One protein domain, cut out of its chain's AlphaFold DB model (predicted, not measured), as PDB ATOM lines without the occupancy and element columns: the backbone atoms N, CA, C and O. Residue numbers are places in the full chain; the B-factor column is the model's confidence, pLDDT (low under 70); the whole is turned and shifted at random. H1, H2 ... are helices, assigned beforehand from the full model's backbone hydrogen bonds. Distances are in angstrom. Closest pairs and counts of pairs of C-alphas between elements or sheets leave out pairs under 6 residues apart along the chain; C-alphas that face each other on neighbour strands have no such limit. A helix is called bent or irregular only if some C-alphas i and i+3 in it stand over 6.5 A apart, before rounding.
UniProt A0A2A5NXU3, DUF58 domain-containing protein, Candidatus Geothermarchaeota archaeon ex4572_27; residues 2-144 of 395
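This is residues 2 to 144 of the 395 residues of the protein "DUF58 domain-containing protein" of Candidatus Geothermarchaeota archaeon ex4572_27 (UniProt A0A2A5NXU3). Six helices run up and down in one bundle, with H1, H2 and H4 packed round H3, and the hairpin of H5 and H6 packed on H3 and H4 through residues 121 to 130 of H6. Residues 89 to 95, in the long link from H4 to H5, stick out at one end. The printed part has 143 residues with six named helices, H1 to H6 in that order, no named strand, and the class all helix. It is compact, with a radius of gyration of the C-alphas of 15.5 A and spans of 49 by 33 by 20 A.

H1, residues 2 to 19, forms a hairpin with H2, residues 22 to 39, at a shallow tilt of 21 degrees; their closest C-alphas, of Ala 17 and Ile 25, are 4.9 A apart. H3, residues 45 to 63, is the hub, touching four helices; its closest C-alphas to H2, of Leu 54 and Leu 31, are 5.9 A apart. H4, residues 66 to 87, is irregular, with C-alphas 72 and 75 7.1 A apart and a kink of 40 degrees near residue 73. H3 and H4 form a hairpin at a shallow tilt of 12 degrees. H5, residues 99 to 117, forms a hairpin with H6, residues 121 to 142; the closest C-alphas, of Met 112 and Ala 124, are 4.8 A apart. H1 and H2 are apart from H5 and H6. Every O i to N i+4 pair is within hydrogen-bond range in H1, H5 and H6, against 12 of 14 in H2, 12 of 15 in H3 and 12 of 18 in H4.

H1 begins at C-alpha 2, (196.812, 316.168, 166.292). H4 measures 31.5 A and H6 31.1 A from first to last C-alpha. H6 ends at C-alpha 142, (182.905, 334.273, 151.449).

The farthest C-alphas, of Thr 19 and Trp 92, are 49.0 A apart. The printed part has no cut. The link from H4 to H5 is long. Residue 144 alone has a pLDDT under 70.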
ATOM      1  N   ASP A   2     195.701 316.097 167.262       81.50
ATOM      2  CA  ASP A   2     196.812 316.168 166.292       81.50
ATOM      3  C   ASP A   2     197.939 315.156 166.557       81.50
ATOM      4  O   ASP A   2     198.220 314.339 165.698       81.50
ATOM      5  N   ARG A   3     198.480 315.083 167.783       87.00
ATOM      6  CA  ARG A   3     199.555 314.122 168.115       87.00
ATOM      7  C   ARG A   3     199.201 312.650 167.860       87.00
ATOM      8  O   ARG A   3     200.096 311.846 167.645       87.00
ATOM      9  N   ALA A   4     197.920 312.285 167.934       89.75
ATOM     10  CA  ALA A   4     197.482 310.918 167.658       89.75
ATOM     11  C   ALA A   4     197.428 310.641 166.149       89.75
ATOM     12  O   ALA A   4     197.715 309.523 165.733       89.75
ATOM     13  N   VAL A   5     197.098 311.657 165.343       88.56
ATOM     14  CA  VAL A   5     197.165 311.573 163.880       88.56
ATOM     15  C   VAL A   5     198.623 311.469 163.440       88.56
ATOM     16  O   VAL A   5     198.932 310.541 162.706       88.56
ATOM     17  N   ASP A   6     199.503 312.321 163.975       87.88
ATOM     18  CA  ASP A   6     200.945 312.313 163.679       87.88
ATOM     19  C   ASP A   6     201.591 310.958 164.061       87.88
ATOM     20  O   ASP A   6     202.432 310.405 163.356       87.88
ATOM     21  N   ALA A   7     201.174 310.364 165.188       91.31
ATOM     22  CA  ALA A   7     201.636 309.034 165.591       91.31
ATOM     23  C   ALA A   7     201.107 307.922 164.667       91.31
ATOM     24  O   ALA A   7     201.820 306.958 164.391       91.31
ATOM     25  N   TYR A   8     199.867 308.051 164.187       93.06
ATOM     26  CA  TYR A   8     199.257 307.105 163.255       93.06
ATOM     27  C   TYR A   8     199.943 307.131 161.883       93.06
ATOM     28  O   TYR A   8     200.303 306.075 161.362       93.06
ATOM     29  N   THR A   9     200.164 308.317 161.314       89.06
ATOM     30  CA  THR A   9     200.857 308.501 160.029       89.06
ATOM     31  C   THR A   9     202.298 308.012 160.098       89.06
ATOM     32  O   THR A   9     202.749 307.312 159.189       89.06
ATOM     33  N   LEU A  10     202.997 308.284 161.205       92.62
ATOM     34  CA  LEU A  10     204.345 307.773 161.437       92.62
ATOM     35  C   LEU A  10     204.369 306.241 161.544       92.62
ATOM     36  O   LEU A  10     205.202 305.595 160.911       92.62
ATOM     37  N   ALA A  11     203.449 305.644 162.308       93.50
ATOM     38  CA  ALA A  11     203.352 304.190 162.427       93.50
ATOM     39  C   ALA A  11     203.068 303.532 161.069       93.50
ATOM     40  O   ALA A  11     203.713 302.545 160.714       93.50
ATOM     41  N   LEU A  12     202.159 304.111 160.278       90.94
ATOM     42  CA  LEU A  12     201.867 303.658 158.921       90.94
ATOM     43  C   LEU A  12     203.114 303.722 158.026       90.94
ATOM     44  O   LEU A  12     203.395 302.766 157.305       90.94
ATOM     45  N   ALA A  13     203.884 304.813 158.099       91.00
ATOM     46  CA  ALA A  13     205.115 304.976 157.331       91.00
ATOM     47  C   ALA A  13     206.176 303.925 157.702       91.00
ATOM     48  O   ALA A  13     206.829 303.370 156.820       91.00
ATOM     49  N   ILE A  14     206.315 303.603 158.994       93.25
ATOM     50  CA  ILE A  14     207.252 302.582 159.488       93.25
ATOM     51  C   ILE A  14     206.842 301.182 159.013       93.25
ATOM     52  O   ILE A  14     207.682 300.435 158.513       93.25
ATOM     53  N   VAL A  15     205.557 300.829 159.135       92.75
ATOM     54  CA  VAL A  15     205.036 299.526 158.680       92.75
ATOM     55  C   VAL A  15     205.193 299.371 157.169       92.75
ATOM     56  O   VAL A  15     205.556 298.305 156.680       92.75
ATOM     57  N   ALA A  16     204.966 300.437 156.409       88.94
ATOM     58  CA  ALA A  16     205.171 300.413 154.971       88.94
ATOM     59  C   ALA A  16     206.645 300.269 154.577       88.94
ATOM     60  O   ALA A  16     206.962 299.499 153.673       88.94
ATOM     61  N   ALA A  17     207.555 300.950 155.276       90.19
ATOM     62  CA  ALA A  17     208.986 300.856 155.004       90.19
ATOM     63  C   ALA A  17     209.545 299.435 155.208       90.19
ATOM     64  O   ALA A  17     210.525 299.080 154.557       90.19
ATOM     65  N   SER A  18     208.932 298.624 156.078       91.38
ATOM     66  CA  SER A  18     209.357 297.240 156.334       91.38
ATOM     67  C   SER A  18     208.705 296.196 155.425       91.38
ATOM     68  O   SER A  18     209.220 295.085 155.321       91.38
ATOM     69  N   THR A  19     207.588 296.527 154.772       90.81
ATOM     70  CA  THR A  19     206.771 295.555 154.020       90.81
ATOM     71  C   THR A  19     206.726 295.811 152.516       90.81
ATOM     72  O   THR A  19     206.480 294.880 151.751       90.81
ATOM     73  N   LEU A  20     206.960 297.050 152.069       91.19
ATOM     74  CA  LEU A  20     206.836 297.416 150.660       91.19
ATOM     75  C   LEU A  20     208.121 297.153 149.847       91.19
ATOM     76  O   LEU A  20     209.227 297.181 150.389       91.19
ATOM     77  N   PRO A  21     208.003 296.959 148.516       90.38
ATOM     78  CA  PRO A  21     209.152 296.814 147.623       90.38
ATOM     79  C   PRO A  21     210.101 298.028 147.656       90.38
ATOM     80  O   PRO A  21     209.637 299.147 147.898       90.38
ATOM     81  N   PRO A  22     211.392 297.867 147.286       87.81
ATOM     82  CA  PRO A  22     212.408 298.926 147.359       87.81
ATOM     83  C   PRO A  22     212.012 300.266 146.729       87.81
ATOM     84  O   PRO A  22     212.333 301.322 147.270       87.81
ATOM     85  N   ALA A  23     211.249 300.238 145.632       82.19
ATOM     86  CA  ALA A  23     210.755 301.438 144.956       82.19
ATOM     87  C   ALA A  23     209.861 302.332 145.846       82.19
ATOM     88  O   ALA A  23     209.817 303.543 145.647       82.19
ATOM     89  N   TYR A  24     209.183 301.763 146.849       85.81
ATOM     90  CA  TYR A  24     208.275 302.473 147.759       85.81
ATOM     91  C   TYR A  24     208.868 302.710 149.155       85.81
ATOM     92  O   TYR A  24     208.307 303.480 149.941       85.81
ATOM     93  N   ILE A  25     210.025 302.110 149.459       89.31
ATOM     94  CA  ILE A  25     210.763 302.375 150.703       89.31
ATOM     95  C   ILE A  25     211.177 303.848 150.754       89.31
ATOM     96  O   ILE A  25     211.021 304.488 151.789       89.31
ATOM     97  N   ALA A  26     211.610 304.422 149.627       87.06
ATOM     98  CA  ALA A  26     211.970 305.839 149.547       87.06
ATOM     99  C   ALA A  26     210.787 306.770 149.882       87.06
ATOM    100  O   ALA A  26     210.949 307.717 150.647       87.06
ATOM    101  N   ALA A  27     209.585 306.473 149.371       85.88
ATOM    102  CA  ALA A  27     208.376 307.244 149.674       85.88
ATOM    103  C   ALA A  27     207.949 307.100 151.147       85.88
ATOM    104  O   ALA A  27     207.562 308.081 151.780       85.88
ATOM    105  N   SER A  28     208.080 305.895 151.709       88.12
ATOM    106  CA  SER A  28     207.782 305.619 153.121       88.12
ATOM    107  C   SER A  28     208.773 306.322 154.057       88.12
ATOM    108  O   SER A  28     208.369 306.922 155.051       88.12
ATOM    109  N   ALA A  29     210.063 306.332 153.706       89.19
ATOM    110  CA  ALA A  29     211.099 307.065 154.432       89.19
ATOM    111  C   ALA A  29     210.891 308.586 154.348       89.19
ATOM    112  O   ALA A  29     211.039 309.280 155.353       89.19
ATOM    113  N   ALA A  30     210.500 309.104 153.179       88.56
ATOM    114  CA  ALA A  30     210.155 310.513 153.010       88.56
ATOM    115  C   ALA A  30     208.943 310.906 153.869       88.56
ATOM    116  O   ALA A  30     208.991 311.932 154.544       88.56
ATOM    117  N   LEU A  31     207.893 310.074 153.904       90.69
ATOM    118  CA  LEU A  31     206.732 310.293 154.769       90.69
ATOM    119  C   LEU A  31     207.149 310.309 156.244       90.69
ATOM    120  O   LEU A  31     206.851 311.269 156.946       90.69
ATOM    121  N   ALA A  32     207.916 309.312 156.699       90.81
ATOM    122  CA  ALA A  32     208.408 309.262 158.076       90.81
ATOM    123  C   ALA A  32     209.247 310.501 158.444       90.81
ATOM    124  O   ALA A  32     209.105 311.040 159.540       90.81
ATOM    125  N   ALA A  33     210.088 310.988 157.526       90.19
ATOM    126  CA  ALA A  33     210.884 312.195 157.734       90.19
ATOM    127  C   ALA A  33     210.017 313.462 157.844       90.19
ATOM    128  O   ALA A  33     210.288 314.310 158.698       90.19
ATOM    129  N   VAL A  34     208.973 313.588 157.014       87.88
ATOM    130  CA  VAL A  34     208.002 314.693 157.082       87.88
ATOM    131  C   VAL A  34     207.279 314.689 158.431       87.88
ATOM    132  O   VAL A  34     207.288 315.710 159.117       87.88
ATOM    133  N   GLU A  35     206.752 313.541 158.862       88.56
ATOM    134  CA  GLU A  35     206.055 313.401 160.151       88.56
ATOM    135  C   GLU A  35     206.985 313.693 161.340       88.56
ATOM    136  O   GLU A  35     206.609 314.383 162.288       88.56
ATOM    137  N   LEU A  36     208.246 313.253 161.273       89.31
ATOM    138  CA  LEU A  36     209.246 313.575 162.292       89.31
ATOM    139  C   LEU A  36     209.507 315.089 162.367       89.31
ATOM    140  O   LEU A  36     209.642 315.645 163.458       89.31
ATOM    141  N   CYS A  37     209.546 315.778 161.224       87.31
ATOM    142  CA  CYS A  37     209.691 317.234 161.186       87.31
ATOM    143  C   CYS A  37     208.483 317.950 161.807       87.31
ATOM    144  O   CYS A  37     208.670 318.927 162.540       87.31
ATOM    145  N   GLU A  38     207.265 317.462 161.563       85.06
ATOM    146  CA  GLU A  38     206.052 318.008 162.180       85.06
ATOM    147  C   GLU A  38     206.016 317.774 163.698       85.06
ATOM    148  O   GLU A  38     205.678 318.698 164.448       85.06
ATOM    149  N   LEU A  39     206.448 316.596 164.165       86.44
ATOM    150  CA  LEU A  39     206.584 316.263 165.590       86.44
ATOM    151  C   LEU A  39     207.622 317.138 166.308       86.44
ATOM    152  O   LEU A  39     207.427 317.498 167.469       86.44
ATOM    153  N   MET A  40     208.685 317.548 165.609       89.25
ATOM    154  CA  MET A  40     209.673 318.517 166.108       89.25
ATOM    155  C   MET A  40     209.163 319.971 166.117       89.25
ATOM    156  O   MET A  40     209.924 320.894 166.407       89.25
ATOM    157  N   GLY A  41     207.890 320.208 165.785       84.00
ATOM    158  CA  GLY A  41     207.267 321.531 165.823       84.00
ATOM    159  C   GLY A  41     207.531 322.395 164.589       84.00
ATOM    160  O   GLY A  41     207.099 323.547 164.555       84.00
ATOM    161  N   ARG A  42     208.182 321.867 163.543       84.25
ATOM    162  CA  ARG A  42     208.388 322.582 162.271       84.25
ATOM    163  C   ARG A  42     207.162 322.450 161.369       84.25
ATOM    164  O   ARG A  42     207.271 321.998 160.241       84.25
ATOM    165  N   ARG A  43     205.979 322.813 161.862       78.19
ATOM    166  CA  ARG A  43     204.733 322.671 161.097       78.19
ATOM    167  C   ARG A  43     204.633 323.747 160.018       78.19
ATOM    168  O   ARG A  43     204.789 324.936 160.285       78.19
ATOM    169  N   GLY A  44     204.337 323.327 158.793       79.88
ATOM    170  CA  GLY A  44     204.079 324.227 157.678       79.88
ATOM    171  C   GLY A  44     203.145 323.573 156.666       79.88
ATOM    172  O   GLY A  44     203.178 322.357 156.512       79.88
ATOM    173  N   PRO A  45     202.341 324.348 155.917       77.62
ATOM    174  CA  PRO A  45     201.387 323.783 154.966       77.62
ATOM    175  C   PRO A  45     202.070 322.989 153.848       77.62
ATOM    176  O   PRO A  45     201.448 322.107 153.285       77.62
ATOM    177  N   ALA A  46     203.341 323.262 153.538       81.44
ATOM    178  CA  ALA A  46     204.100 322.457 152.584       81.44
ATOM    179  C   ALA A  46     204.360 321.031 153.102       81.44
ATOM    180  O   ALA A  46     204.225 320.082 152.338       81.44
ATOM    181  N   LEU A  47     204.683 320.880 154.393       85.50
ATOM    182  CA  LEU A  47     204.879 319.572 155.023       85.50
ATOM    183  C   LEU A  47     203.546 318.832 155.157       85.50
ATOM    184  O   LEU A  47     203.467 317.683 154.744       85.50
ATOM    185  N   ALA A  48     202.482 319.536 155.553       86.38
ATOM    186  CA  ALA A  48     201.140 318.960 155.610       86.38
ATOM    187  C   ALA A  48     200.613 318.534 154.222       86.38
ATOM    188  O   ALA A  48     199.881 317.558 154.098       86.38
ATOM    189  N   LEU A  49     200.974 319.251 153.150       84.50
ATOM    190  CA  LEU A  49     200.658 318.841 151.775       84.50
ATOM    191  C   LEU A  49     201.510 317.646 151.326       84.50
ATOM    192  O   LEU A  49     201.020 316.794 150.587       84.50
ATOM    193  N   ALA A  50     202.768 317.570 151.766       86.62
ATOM    194  CA  ALA A  50     203.641 316.441 151.475       86.62
ATOM    195  C   ALA A  50     203.160 315.163 152.178       86.62
ATOM    196  O   ALA A  50     203.083 314.122 151.527       86.62
ATOM    197  N   SER A  51     202.768 315.236 153.456       87.75
ATOM    198  CA  SER A  51     202.165 314.099 154.162       87.75
ATOM    199  C   SER A  51     200.868 313.671 153.484       87.75
ATOM    200  O   SER A  51     200.725 312.508 153.116       87.75
ATOM    201  N   LEU A  52     199.986 314.623 153.161       86.38
ATOM    202  CA  LEU A  52     198.750 314.369 152.419       86.38
ATOM    203  C   LEU A  52     198.976 313.670 151.064       86.38
ATOM    204  O   LEU A  52     198.155 312.848 150.663       86.38
ATOM    205  N   ALA A  53     200.067 313.974 150.354       86.31
ATOM    206  CA  ALA A  53     200.414 313.325 149.089       86.31
ATOM    207  C   ALA A  53     201.007 311.920 149.277       86.31
ATOM    208  O   ALA A  53     200.678 310.998 148.530       86.31
ATOM    209  N   LEU A  54     201.883 311.753 150.270       88.00
ATOM    210  CA  LEU A  54     202.641 310.520 150.480       88.00
ATOM    211  C   LEU A  54     201.826 309.438 151.202       88.00
ATOM    212  O   LEU A  54     201.966 308.261 150.875       88.00
ATOM    213  N   THR A  55     200.943 309.801 152.136       89.81
ATOM    214  CA  THR A  55     200.108 308.836 152.875       89.81
ATOM    215  C   THR A  55     199.245 307.939 151.975       89.81
ATOM    216  O   THR A  55     199.354 306.720 152.118       89.81
ATOM    217  N   PRO A  56     198.430 308.444 151.025       88.12
ATOM    218  CA  PRO A  56     197.621 307.582 150.155       88.12
ATOM    219  C   PRO A  56     198.467 306.728 149.211       88.12
ATOM    220  O   PRO A  56     198.091 305.592 148.914       88.12
ATOM    221  N   LEU A  57     199.615 307.242 148.756       87.94
ATOM    222  CA  LEU A  57     200.541 306.496 147.908       87.94
ATOM    223  C   LEU A  57     201.063 305.264 148.656       87.94
ATOM    224  O   LEU A  57     200.993 304.148 148.151       87.94
ATOM    225  N   VAL A  58     201.503 305.460 149.898       90.81
ATOM    226  CA  VAL A  58     201.984 304.392 150.776       90.81
ATOM    227  C   VAL A  58     200.849 303.431 151.167       90.81
ATOM    228  O   VAL A  58     200.994 302.213 151.052       90.81
ATOM    229  N   ALA A  59     199.687 303.960 151.560       91.00
ATOM    230  CA  ALA A  59     198.542 303.165 152.000       91.00
ATOM    231  C   ALA A  59     197.939 302.304 150.878       91.00
ATOM    232  O   ALA A  59     197.552 301.164 151.124       91.00
ATOM    233  N   SER A  60     197.879 302.815 149.643       91.06
ATOM    234  CA  SER A  60     197.349 302.068 148.490       91.06
ATOM    235  C   SER A  60     198.176 300.835 148.157       91.06
ATOM    236  O   SER A  60     197.612 299.792 147.825       91.06
ATOM    237  N   ARG A  61     199.499 300.921 148.328       91.69
ATOM    238  CA  ARG A  61     200.410 299.791 148.134       91.69
ATOM    239  C   ARG A  61     200.351 298.795 149.285       91.69
ATOM    240  O   ARG A  61     200.416 297.599 149.030       91.69
ATOM    241  N   LEU A  62     200.166 299.272 150.515       91.25
ATOM    242  CA  LEU A  62     200.051 298.413 151.694       91.25
ATOM    243  C   LEU A  62     198.736 297.615 151.713       91.25
ATOM    244  O   LEU A  62     198.727 296.431 152.033       91.25
ATOM    245  N   LEU A  63     197.617 298.267 151.386       92.00
ATOM    246  CA  LEU A  63     196.268 297.711 151.555       92.00
ATOM    247  C   LEU A  63     195.726 297.029 150.289       92.00
ATOM    248  O   LEU A  63     194.647 296.441 150.330       92.00
ATOM    249  N   GLY A  64     196.424 297.145 149.155       90.56
ATOM    250  CA  GLY A  64     196.049 296.521 147.879       90.56
ATOM    251  C   GLY A  64     194.758 297.056 147.240       90.56
ATOM    252  O   GLY A  64     194.351 296.579 146.185       90.56
ATOM    253  N   SER A  65     194.104 298.045 147.857       90.75
ATOM    254  CA  SER A  65     192.863 298.657 147.383       90.75
ATOM    255  C   SER A  65     192.872 300.161 147.633       90.75
ATOM    256  O   SER A  65     193.148 300.638 148.737       90.75
ATOM    257  N   TRP A  66     192.513 300.912 146.595       86.44
ATOM    258  CA  TRP A  66     192.431 302.368 146.623       86.44
ATOM    259  C   TRP A  66     191.367 302.877 147.605       86.44
ATOM    260  O   TRP A  66     191.584 303.893 148.260       86.44
ATOM    261  N   ALA A  67     190.256 302.152 147.773       85.62
ATOM    262  CA  ALA A  67     189.178 302.550 148.676       85.62
ATOM    263  C   ALA A  67     189.633 302.531 150.146       85.62
ATOM    264  O   ALA A  67     189.411 303.493 150.883       85.62
ATOM    265  N   TYR A  68     190.336 301.471 150.563       88.06
ATOM    266  CA  TYR A  68     190.885 301.386 151.920       88.06
ATOM    267  C   TYR A  68     192.000 302.407 152.146       88.06
ATOM    268  O   TYR A  68     192.083 302.981 153.228       88.06
ATOM    269  N   ALA A  69     192.801 302.699 151.119       87.69
ATOM    270  CA  ALA A  69     193.829 303.732 151.191       87.69
ATOM    271  C   ALA A  69     193.249 305.132 151.419       87.69
ATOM    272  O   ALA A  69     193.779 305.884 152.236       87.69
ATOM    273  N   SER A  70     192.144 305.478 150.752       82.88
ATOM    274  CA  SER A  70     191.457 306.755 150.969       82.88
ATOM    275  C   SER A  70     190.902 306.873 152.391       82.88
ATOM    276  O   SER A  70     191.053 307.922 153.013       82.88
ATOM    277  N   ILE A  71     190.322 305.797 152.935       87.44
ATOM    278  CA  ILE A  71     189.816 305.769 154.318       87.44
ATOM    279  C   ILE A  71     190.970 305.883 155.321       87.44
ATOM    280  O   ILE A  71     190.905 306.703 156.235       87.44
ATOM    281  N   ALA A  72     192.046 305.118 155.122       88.81
ATOM    282  CA  ALA A  72     193.247 305.167 155.956       88.81
ATOM    283  C   ALA A  72     193.935 306.543 155.911       88.81
ATOM    284  O   ALA A  72     194.533 306.967 156.892       88.81
ATOM    285  N   SER A  73     193.808 307.271 154.797       88.25
ATOM    286  CA  SER A  73     194.382 308.613 154.641       88.25
ATOM    287  C   SER A  73     193.474 309.730 155.159       88.25
ATOM    288  O   SER A  73     193.945 310.842 155.351       88.25
ATOM    289  N   ALA A  74     192.190 309.481 155.428       86.25
ATOM    290  CA  ALA A  74     191.267 310.523 155.889       86.25
ATOM    291  C   ALA A  74     191.750 311.312 157.134       86.25
ATOM    292  O   ALA A  74     191.545 312.532 157.169       86.25
ATOM    293  N   PRO A  75     192.425 310.701 158.133       89.31
ATOM    294  CA  PRO A  75     192.969 311.433 159.276       89.31
ATOM    295  C   PRO A  75     193.972 312.536 158.901       89.31
ATOM    296  O   PRO A  75     194.043 313.538 159.612       89.31
ATOM    297  N   THR A  76     194.690 312.421 157.774       85.69
ATOM    298  CA  THR A  76     195.718 313.400 157.361       85.69
ATOM    299  C   THR A  76     195.141 314.731 156.876       85.69
ATOM    300  O   THR A  76     195.851 315.733 156.798       85.69
ATOM    301  N   LEU A  77     193.822 314.807 156.667       84.19
ATOM    302  CA  LEU A  77     193.122 316.067 156.399       84.19
ATOM    303  C   LEU A  77     193.105 317.007 157.617       84.19
ATOM    304  O   LEU A  77     193.046 318.231 157.460       84.19
ATOM    305  N   MET A  78     193.152 316.462 158.839       86.19
ATOM    306  CA  MET A  78     193.110 317.256 160.074       86.19
ATOM    307  C   MET A  78     194.362 318.143 160.255       86.19
ATOM    308  O   MET A  78     194.175 319.346 160.479       86.19
ATOM    309  N   PRO A  79     195.603 317.630 160.088       85.75
ATOM    310  CA  PRO A  79     196.831 318.430 160.082       85.75
ATOM    311  C   PRO A  79     196.828 319.587 159.083       85.75
ATOM    312  O   PRO A  79     197.316 320.674 159.392       85.75
ATOM    313  N   VAL A  80     196.234 319.402 157.898       86.69
ATOM    314  CA  VAL A  80     196.118 320.476 156.896       86.69
ATOM    315  C   VAL A  80     195.271 321.614 157.453       86.69
ATOM    316  O   VAL A  80     195.685 322.773 157.428       86.69
ATOM    317  N   LYS A  81     194.103 321.297 158.022       89.12
ATOM    318  CA  LYS A  81     193.213 322.303 158.609       89.12
ATOM    319  C   LYS A  81     193.861 323.028 159.792       89.12
ATOM    320  O   LYS A  81     193.745 324.249 159.870       89.12
ATOM    321  N   SER A  82     194.524 322.318 160.706       89.31
ATOM    322  CA  SER A  82     195.201 322.953 161.847       89.31
ATOM    323  C   SER A  82     196.404 323.790 161.405       89.31
ATOM    324  O   SER A  82     196.588 324.894 161.914       89.31
ATOM    325  N   SER A  83     197.152 323.341 160.393       89.06
ATOM    326  CA  SER A  83     198.258 324.098 159.791       89.06
ATOM    327  C   SER A  83     197.786 325.375 159.098       89.06
ATOM    328  O   SER A  83     198.441 326.411 159.207       89.06
ATOM    329  N   LEU A  84     196.634 325.329 158.418       91.31
ATOM    330  CA  LEU A  84     196.006 326.518 157.837       91.31
ATOM    331  C   LEU A  84     195.668 327.547 158.919       91.31
ATOM    332  O   LEU A  84     196.060 328.703 158.789       91.31
ATOM    333  N   LYS A  85     195.028 327.111 160.010       92.56
ATOM    334  CA  LYS A  85     194.700 327.981 161.150       92.56
ATOM    335  C   LYS A  85     195.936 328.555 161.834       92.56
ATOM    336  O   LYS A  85     195.955 329.728 162.172       92.56
ATOM    337  N   ALA A  86     196.976 327.746 162.027       90.44
ATOM    338  CA  ALA A  86     198.209 328.185 162.677       90.44
ATOM    339  C   ALA A  86     198.964 329.251 161.865       90.44
ATOM    340  O   ALA A  86     199.700 330.053 162.435       90.44
ATOM    341  N   ARG A  87     198.794 329.255 160.537       90.38
ATOM    342  CA  ARG A  87     199.419 330.228 159.636       90.38
ATOM    343  C   ARG A  87     198.542 331.452 159.366       90.38
ATOM    344  O   ARG A  87     199.057 332.449 158.863       90.38
ATOM    345  N   ALA A  88     197.254 331.389 159.698       92.50
ATOM    346  CA  ALA A  88     196.371 332.541 159.639       92.50
ATOM    347  C   ALA A  88     196.835 333.569 160.680       92.50
ATOM    348  O   ALA A  88     196.757 333.348 161.888       92.50
ATOM    349  N   SER A  89     197.371 334.687 160.201       92.81
ATOM    350  CA  SER A  89     197.827 335.787 161.040       92.81
ATOM    351  C   SER A  89     197.163 337.093 160.614       92.81
ATOM    352  O   SER A  89     196.889 337.292 159.422       92.81
ATOM    353  N   PRO A  90     196.889 338.000 161.571       92.69
ATOM    354  CA  PRO A  90     196.420 339.333 161.236       92.69
ATOM    355  C   PRO A  90     197.509 340.015 160.413       92.69
ATOM    356  O   PRO A  90     198.635 340.186 160.859       92.69
ATOM    357  N   SER A  91     197.190 340.331 159.165       93.75
ATOM    358  CA  SER A  91     198.110 341.007 158.263       93.75
ATOM    359  C   SER A  91     197.326 341.817 157.246       93.75
ATOM    360  O   SER A  91     196.149 341.563 156.965       93.75
ATOM    361  N   TRP A  92     197.977 342.842 156.712       95.88
ATOM    362  CA  TRP A  92     197.395 343.618 155.635       95.88
ATOM    363  C   TRP A  92     197.510 342.849 154.322       95.88
ATOM    364  O   TRP A  92     198.618 342.587 153.858       95.88
ATOM    365  N   ALA A  93     196.375 342.512 153.715       94.25
ATOM    366  CA  ALA A  93     196.332 341.766 152.465       94.25
ATOM    367  C   ALA A  93     195.425 342.443 151.429       94.25
ATOM    368  O   ALA A  93     194.583 343.294 151.738       94.25
ATOM    369  N   GLU A  94     195.619 342.076 150.164       94.94
ATOM    370  CA  GLU A  94     194.697 342.440 149.087       94.94
ATOM    371  C   GLU A  94     193.382 341.660 149.221       94.94
ATOM    372  O   GLU A  94     193.405 340.496 149.642       94.94
ATOM    373  N   PRO A  95     192.233 342.275 148.886       95.31
ATOM    374  CA  PRO A  95     190.948 341.599 148.950       95.31
ATOM    375  C   PRO A  95     190.894 340.425 147.957       95.31
ATOM    376  O   PRO A  95     191.443 340.486 146.857       95.31
ATOM    377  N   GLY A  96     190.201 339.350 148.334       95.50
ATOM    378  CA  GLY A  96     190.032 338.145 147.523       95.50
ATOM    379  C   GLY A  96     190.748 336.920 148.095       95.50
ATOM    380  O   GLY A  96     190.821 336.722 149.307       95.50
ATOM    381  N   ALA A  97     191.201 336.022 147.218       95.69
ATOM    382  CA  ALA A  97     191.968 334.843 147.623       95.69
ATOM    383  C   ALA A  97     193.382 335.241 148.070       95.69
ATOM    384  O   ALA A  97     194.109 335.908 147.326       95.69
ATOM    385  N   THR A  98     193.780 334.800 149.263       95.38
ATOM    386  CA  THR A  98     195.113 335.078 149.811       95.38
ATOM    387  C   THR A  98     196.205 334.367 149.005       95.38
ATOM    388  O   THR A  98     195.949 333.413 148.264       95.38
ATOM    389  N   ALA A  99     197.459 334.802 149.168       92.06
ATOM    390  CA  ALA A  99     198.607 334.108 148.579       92.06
ATOM    391  C   ALA A  99     198.670 332.633 149.019       92.06
ATOM    392  O   ALA A  99     199.002 331.764 148.217       92.06
ATOM    393  N   GLN A 100     198.275 332.344 150.264       91.50
ATOM    394  CA  GLN A 100     198.198 330.990 150.807       91.50
ATOM    395  C   GLN A 100     197.138 330.140 150.098       91.50
ATOM    396  O   GLN A 100     197.443 329.016 149.707       91.50
ATOM    397  N   ALA A 101     195.930 330.671 149.874       93.38
ATOM    398  CA  ALA A 101     194.897 329.959 149.122       93.38
ATOM    399  C   ALA A 101     195.335 329.668 147.681       93.38
ATOM    400  O   ALA A 101     195.187 328.541 147.214       93.38
ATOM    401  N   LYS A 102     195.920 330.659 146.992       93.88
ATOM    402  CA  LYS A 102     196.423 330.504 145.615       93.88
ATOM    403  C   LYS A 102     197.532 329.457 145.531       93.88
ATOM    404  O   LYS A 102     197.474 328.581 144.673       93.88
ATOM    405  N   ALA A 103     198.510 329.521 146.435       90.62
ATOM    406  CA  ALA A 103     199.617 328.569 146.484       90.62
ATOM    407  C   ALA A 103     199.131 327.145 146.786       90.62
ATOM    408  O   ALA A 103     199.580 326.197 146.149       90.62
ATOM    409  N   LEU A 104     198.189 326.996 147.720       91.81
ATOM    410  CA  LEU A 104     197.638 325.695 148.078       91.81
ATOM    411  C   LEU A 104     196.792 325.101 146.946       91.81
ATOM    412  O   LEU A 104     196.942 323.923 146.638       91.81
ATOM    413  N   ALA A 105     195.954 325.909 146.291       92.81
ATOM    414  CA  ALA A 105     195.205 325.474 145.116       92.81
ATOM    415  C   ALA A 105     196.154 325.039 143.990       92.81
ATOM    416  O   ALA A 105     196.006 323.937 143.472       92.81
ATOM    417  N   ALA A 106     197.173 325.849 143.676       91.56
ATOM    418  CA  ALA A 106     198.173 325.517 142.663       91.56
ATOM    419  C   ALA A 106     198.902 324.201 142.985       91.56
ATOM    420  O   ALA A 106     198.972 323.322 142.127       91.56
ATOM    421  N   ALA A 107     199.368 324.027 144.226       90.19
ATOM    422  CA  ALA A 107     200.055 322.814 144.670       90.19
ATOM    423  C   ALA A 107     199.164 321.565 144.587       90.19
ATOM    424  O   ALA A 107     199.591 320.529 144.087       90.19
ATOM    425  N   LEU A 108     197.909 321.652 145.029       90.81
ATOM    426  CA  LEU A 108     196.983 320.524 144.930       90.81
ATOM    427  C   LEU A 108     196.632 320.199 143.470       90.81
ATOM    428  O   LEU A 108     196.572 319.027 143.106       90.81
ATOM    429  N   THR A 109     196.443 321.209 142.612       92.69
ATOM    430  CA  THR A 109     196.176 320.979 141.181       92.69
ATOM    431  C   THR A 109     197.367 320.356 140.454       92.69
ATOM    432  O   THR A 109     197.166 319.457 139.639       92.69
ATOM    433  N   SER A 110     198.602 320.769 140.763       89.50
ATOM    434  CA  SER A 110     199.805 320.198 140.149       89.50
ATOM    435  C   SER A 110     200.066 318.767 140.620       89.50
ATOM    436  O   SER A 110     200.419 317.913 139.804       89.50
ATOM    437  N   LEU A 111     199.818 318.475 141.902       89.25
ATOM    438  CA  LEU A 111     199.887 317.117 142.443       89.25
ATOM    439  C   LEU A 111     198.812 316.214 141.832       89.25
ATOM    440  O   LEU A 111     199.116 315.094 141.429       89.25
ATOM    441  N   MET A 112     197.581 316.710 141.685       92.12
ATOM    442  CA  MET A 112     196.503 315.978 141.017       92.12
ATOM    443  C   MET A 112     196.848 315.679 139.551       92.12
ATOM    444  O   MET A 112     196.704 314.540 139.115       92.12
ATOM    445  N   ALA A 113     197.350 316.665 138.801       92.75
ATOM    446  CA  ALA A 113     197.750 316.485 137.405       92.75
ATOM    447  C   ALA A 113     198.900 315.475 137.260       92.75
ATOM    448  O   ALA A 113     198.818 314.562 136.444       92.75
ATOM    449  N   THR A 114     199.935 315.587 138.099       89.12
ATOM    450  CA  THR A 114     201.052 314.625 138.135       89.12
ATOM    451  C   THR A 114     200.558 313.215 138.455       89.12
ATOM    452  O   THR A 114     200.948 312.254 137.804       89.12
ATOM    453  N   SER A 115     199.646 313.086 139.418       89.19
ATOM    454  CA  SER A 115     199.058 311.803 139.795       89.19
ATOM    455  C   SER A 115     198.240 311.168 138.668       89.19
ATOM    456  O   SER A 115     198.276 309.951 138.507       89.19
ATOM    457  N   LEU A 116     197.516 311.975 137.885       91.81
ATOM    458  CA  LEU A 116     196.784 311.506 136.706       91.81
ATOM    459  C   LEU A 116     197.741 311.039 135.601       91.81
ATOM    460  O   LEU A 116     197.501 309.995 135.001       91.81
ATOM    461  N   LEU A 117     198.846 311.760 135.374       92.56
ATOM    462  CA  LEU A 117     199.884 311.368 134.410       92.56
ATOM    463  C   LEU A 117     200.565 310.045 134.783       92.56
ATOM    464  O   LEU A 117     200.920 309.268 133.902       92.56
ATOM    465  N   LEU A 118     200.717 309.775 136.081       90.06
ATOM    466  CA  LEU A 118     201.269 308.523 136.604       90.06
ATOM    467  C   LEU A 118     200.225 307.395 136.731       90.06
ATOM    468  O   LEU A 118     200.565 306.314 137.198       90.06
ATOM    469  N   ALA A 119     198.971 307.633 136.324       91.81
ATOM    470  CA  ALA A 119     197.844 306.702 136.453       91.81
ATOM    471  C   ALA A 119     197.556 306.232 137.900       91.81
ATOM    472  O   ALA A 119     196.967 305.173 138.123       91.81
ATOM    473  N   GLU A 120     197.915 307.047 138.896       88.31
ATOM    474  CA  GLU A 120     197.684 306.774 140.317       88.31
ATOM    475  C   GLU A 120     196.336 307.367 140.762       88.31
ATOM    476  O   GLU A 120     196.254 308.399 141.433       88.31
ATOM    477  N   TRP A 121     195.235 306.725 140.359       85.94
ATOM    478  CA  TRP A 121     193.868 307.235 140.557       85.94
ATOM    479  C   TRP A 121     193.499 307.506 142.021       85.94
ATOM    480  O   TRP A 121     192.746 308.438 142.301       85.94
ATOM    481  N   ALA A 122     194.042 306.727 142.961       83.19
ATOM    482  CA  ALA A 122     193.781 306.891 144.391       83.19
ATOM    483  C   ALA A 122     194.287 308.244 144.919       83.19
ATOM    484  O   ALA A 122     193.582 308.944 145.650       83.19
ATOM    485  N   VAL A 123     195.503 308.627 144.517       84.38
ATOM    486  CA  VAL A 123     196.130 309.892 144.914       84.38
ATOM    487  C   VAL A 123     195.424 311.058 144.222       84.38
ATOM    488  O   VAL A 123     195.103 312.052 144.875       84.38
ATOM    489  N   ALA A 124     195.072 310.911 142.940       89.06
ATOM    490  CA  ALA A 124     194.305 311.914 142.205       89.06
ATOM    491  C   ALA A 124     192.930 312.176 142.848       89.06
ATOM    492  O   ALA A 124     192.552 313.332 143.040       89.06
ATOM    493  N   ALA A 125     192.208 311.121 143.245       86.25
ATOM    494  CA  ALA A 125     190.916 311.235 143.919       86.25
ATOM    495  C   ALA A 125     191.028 311.932 145.287       86.25
ATOM    496  O   ALA A 125     190.196 312.784 145.606       86.25
ATOM    497  N   LEU A 126     192.069 311.633 146.079       85.69
ATOM    498  CA  LEU A 126     192.292 312.325 147.354       85.69
ATOM    499  C   LEU A 126     192.618 313.808 147.138       85.69
ATOM    500  O   LEU A 126     192.051 314.659 147.822       85.69
ATOM    501  N   MET A 127     193.481 314.136 146.172       88.38
ATOM    502  CA  MET A 127     193.805 315.528 145.839       88.38
ATOM    503  C   MET A 127     192.568 316.300 145.371       88.38
ATOM    504  O   MET A 127     192.354 317.432 145.807       88.38
ATOM    505  N   ALA A 128     191.707 315.671 144.567       91.06
ATOM    506  CA  ALA A 128     190.420 316.236 144.176       91.06
ATOM    507  C   ALA A 128     189.505 316.478 145.391       91.06
ATOM    508  O   ALA A 128     188.938 317.563 145.529       91.06
ATOM    509  N   ALA A 129     189.405 315.519 146.319       87.50
ATOM    510  CA  ALA A 129     188.644 315.688 147.560       87.50
ATOM    511  C   ALA A 129     189.198 316.831 148.433       87.50
ATOM    512  O   ALA A 129     188.430 317.604 149.008       87.50
ATOM    513  N   CYS A 130     190.521 316.998 148.484       87.62
ATOM    514  CA  CYS A 130     191.172 318.095 149.203       87.62
ATOM    515  C   CYS A 130     190.904 319.451 148.549       87.62
ATOM    516  O   CYS A 130     190.601 320.415 149.250       87.62
ATOM    517  N   LEU A 131     190.955 319.527 147.216       91.62
ATOM    518  CA  LEU A 131     190.570 320.720 146.462       91.62
ATOM    519  C   LEU A 131     189.114 321.100 146.737       91.62
ATOM    520  O   LEU A 131     188.835 322.264 147.018       91.62
ATOM    521  N   LEU A 132     188.198 320.126 146.729       93.31
ATOM    522  CA  LEU A 132     186.790 320.346 147.070       93.31
ATOM    523  C   LEU A 132     186.618 320.820 148.516       93.31
ATOM    524  O   LEU A 132     185.842 321.740 148.765       93.31
ATOM    525  N   MET A 133     187.361 320.249 149.469       90.62
ATOM    526  CA  MET A 133     187.356 320.699 150.863       90.62
ATOM    527  C   MET A 133     187.835 322.152 150.986       90.62
ATOM    528  O   MET A 133     187.182 322.957 151.647       90.62
ATOM    529  N   VAL A 134     188.946 322.512 150.340       91.31
ATOM    530  CA  VAL A 134     189.492 323.881 150.346       91.31
ATOM    531  C   VAL A 134     188.522 324.851 149.681       91.31
ATOM    532  O   VAL A 134     188.274 325.926 150.223       91.31
ATOM    533  N   ALA A 135     187.916 324.463 148.558       94.81
ATOM    534  CA  ALA A 135     186.881 325.244 147.894       94.81
ATOM    535  C   ALA A 135     185.653 325.434 148.800       94.81
ATOM    536  O   ALA A 135     185.146 326.547 148.915       94.81
ATOM    537  N   ALA A 136     185.209 324.394 149.512       93.25
ATOM    538  CA  ALA A 136     184.108 324.489 150.468       93.25
ATOM    539  C   ALA A 136     184.443 325.419 151.649       93.25
ATOM    540  O   ALA A 136     183.601 326.225 152.055       93.25
ATOM    541  N   LEU A 137     185.672 325.357 152.178       91.62
ATOM    542  CA  LEU A 137     186.157 326.285 153.207       91.62
ATOM    543  C   LEU A 137     186.210 327.726 152.684       91.62
ATOM    544  O   LEU A 137     185.749 328.635 153.370       91.62
ATOM    545  N   TYR A 138     186.687 327.928 151.456       93.12
ATOM    546  CA  TYR A 138     186.727 329.235 150.802       93.12
ATOM    547  C   TYR A 138     185.321 329.814 150.588       93.12
ATOM    548  O   TYR A 138     185.050 330.949 150.972       93.12
ATOM    549  N   VAL A 139     184.378 329.021 150.066       93.62
ATOM    550  CA  VAL A 139     182.972 329.431 149.896       93.62
ATOM    551  C   VAL A 139     182.322 329.751 151.242       93.62
ATOM    552  O   VAL A 139     181.546 330.702 151.347       93.62
ATOM    553  N   LYS A 140     182.646 328.996 152.297       91.00
ATOM    554  CA  LYS A 140     182.191 329.302 153.657       91.00
ATOM    555  C   LYS A 140     182.753 330.639 154.153       91.00
ATOM    556  O   LYS A 140     181.998 331.401 154.753       91.00
ATOM    557  N   ALA A 141     184.024 330.934 153.872       88.81
ATOM    558  CA  ALA A 141     184.658 332.207 154.215       88.81
ATOM    559  C   ALA A 141     184.028 333.394 153.462       88.81
ATOM    560  O   ALA A 141     183.811 334.443 154.055       88.81
ATOM    561  N   LEU A 142     183.614 333.223 152.201       88.56
ATOM    562  CA  LEU A 142     182.905 334.273 151.449       88.56
ATOM    563  C   LEU A 142     181.568 334.685 152.092       88.56
ATOM    564  O   LEU A 142     181.137 335.829 151.951       88.56
ATOM    565  N   ARG A 143     180.902 333.771 152.808       86.50
ATOM    566  CA  ARG A 143     179.610 334.029 153.473       86.50
ATOM    567  C   ARG A 143     179.743 334.738 154.826       86.50
ATOM    568  O   ARG A 143     178.725 335.080 155.421       86.50
ATOM    569  N   GLN A 144     180.959 334.922 155.338       69.94
ATOM    570  CA  GLN A 144     181.224 335.467 156.672       69.94
ATOM    571  C   GLN A 144     182.349 336.499 156.556       69.94
ATOM    572  O   GLN A 144     183.501 336.113 156.406       69.94
TER     573      GLN A 144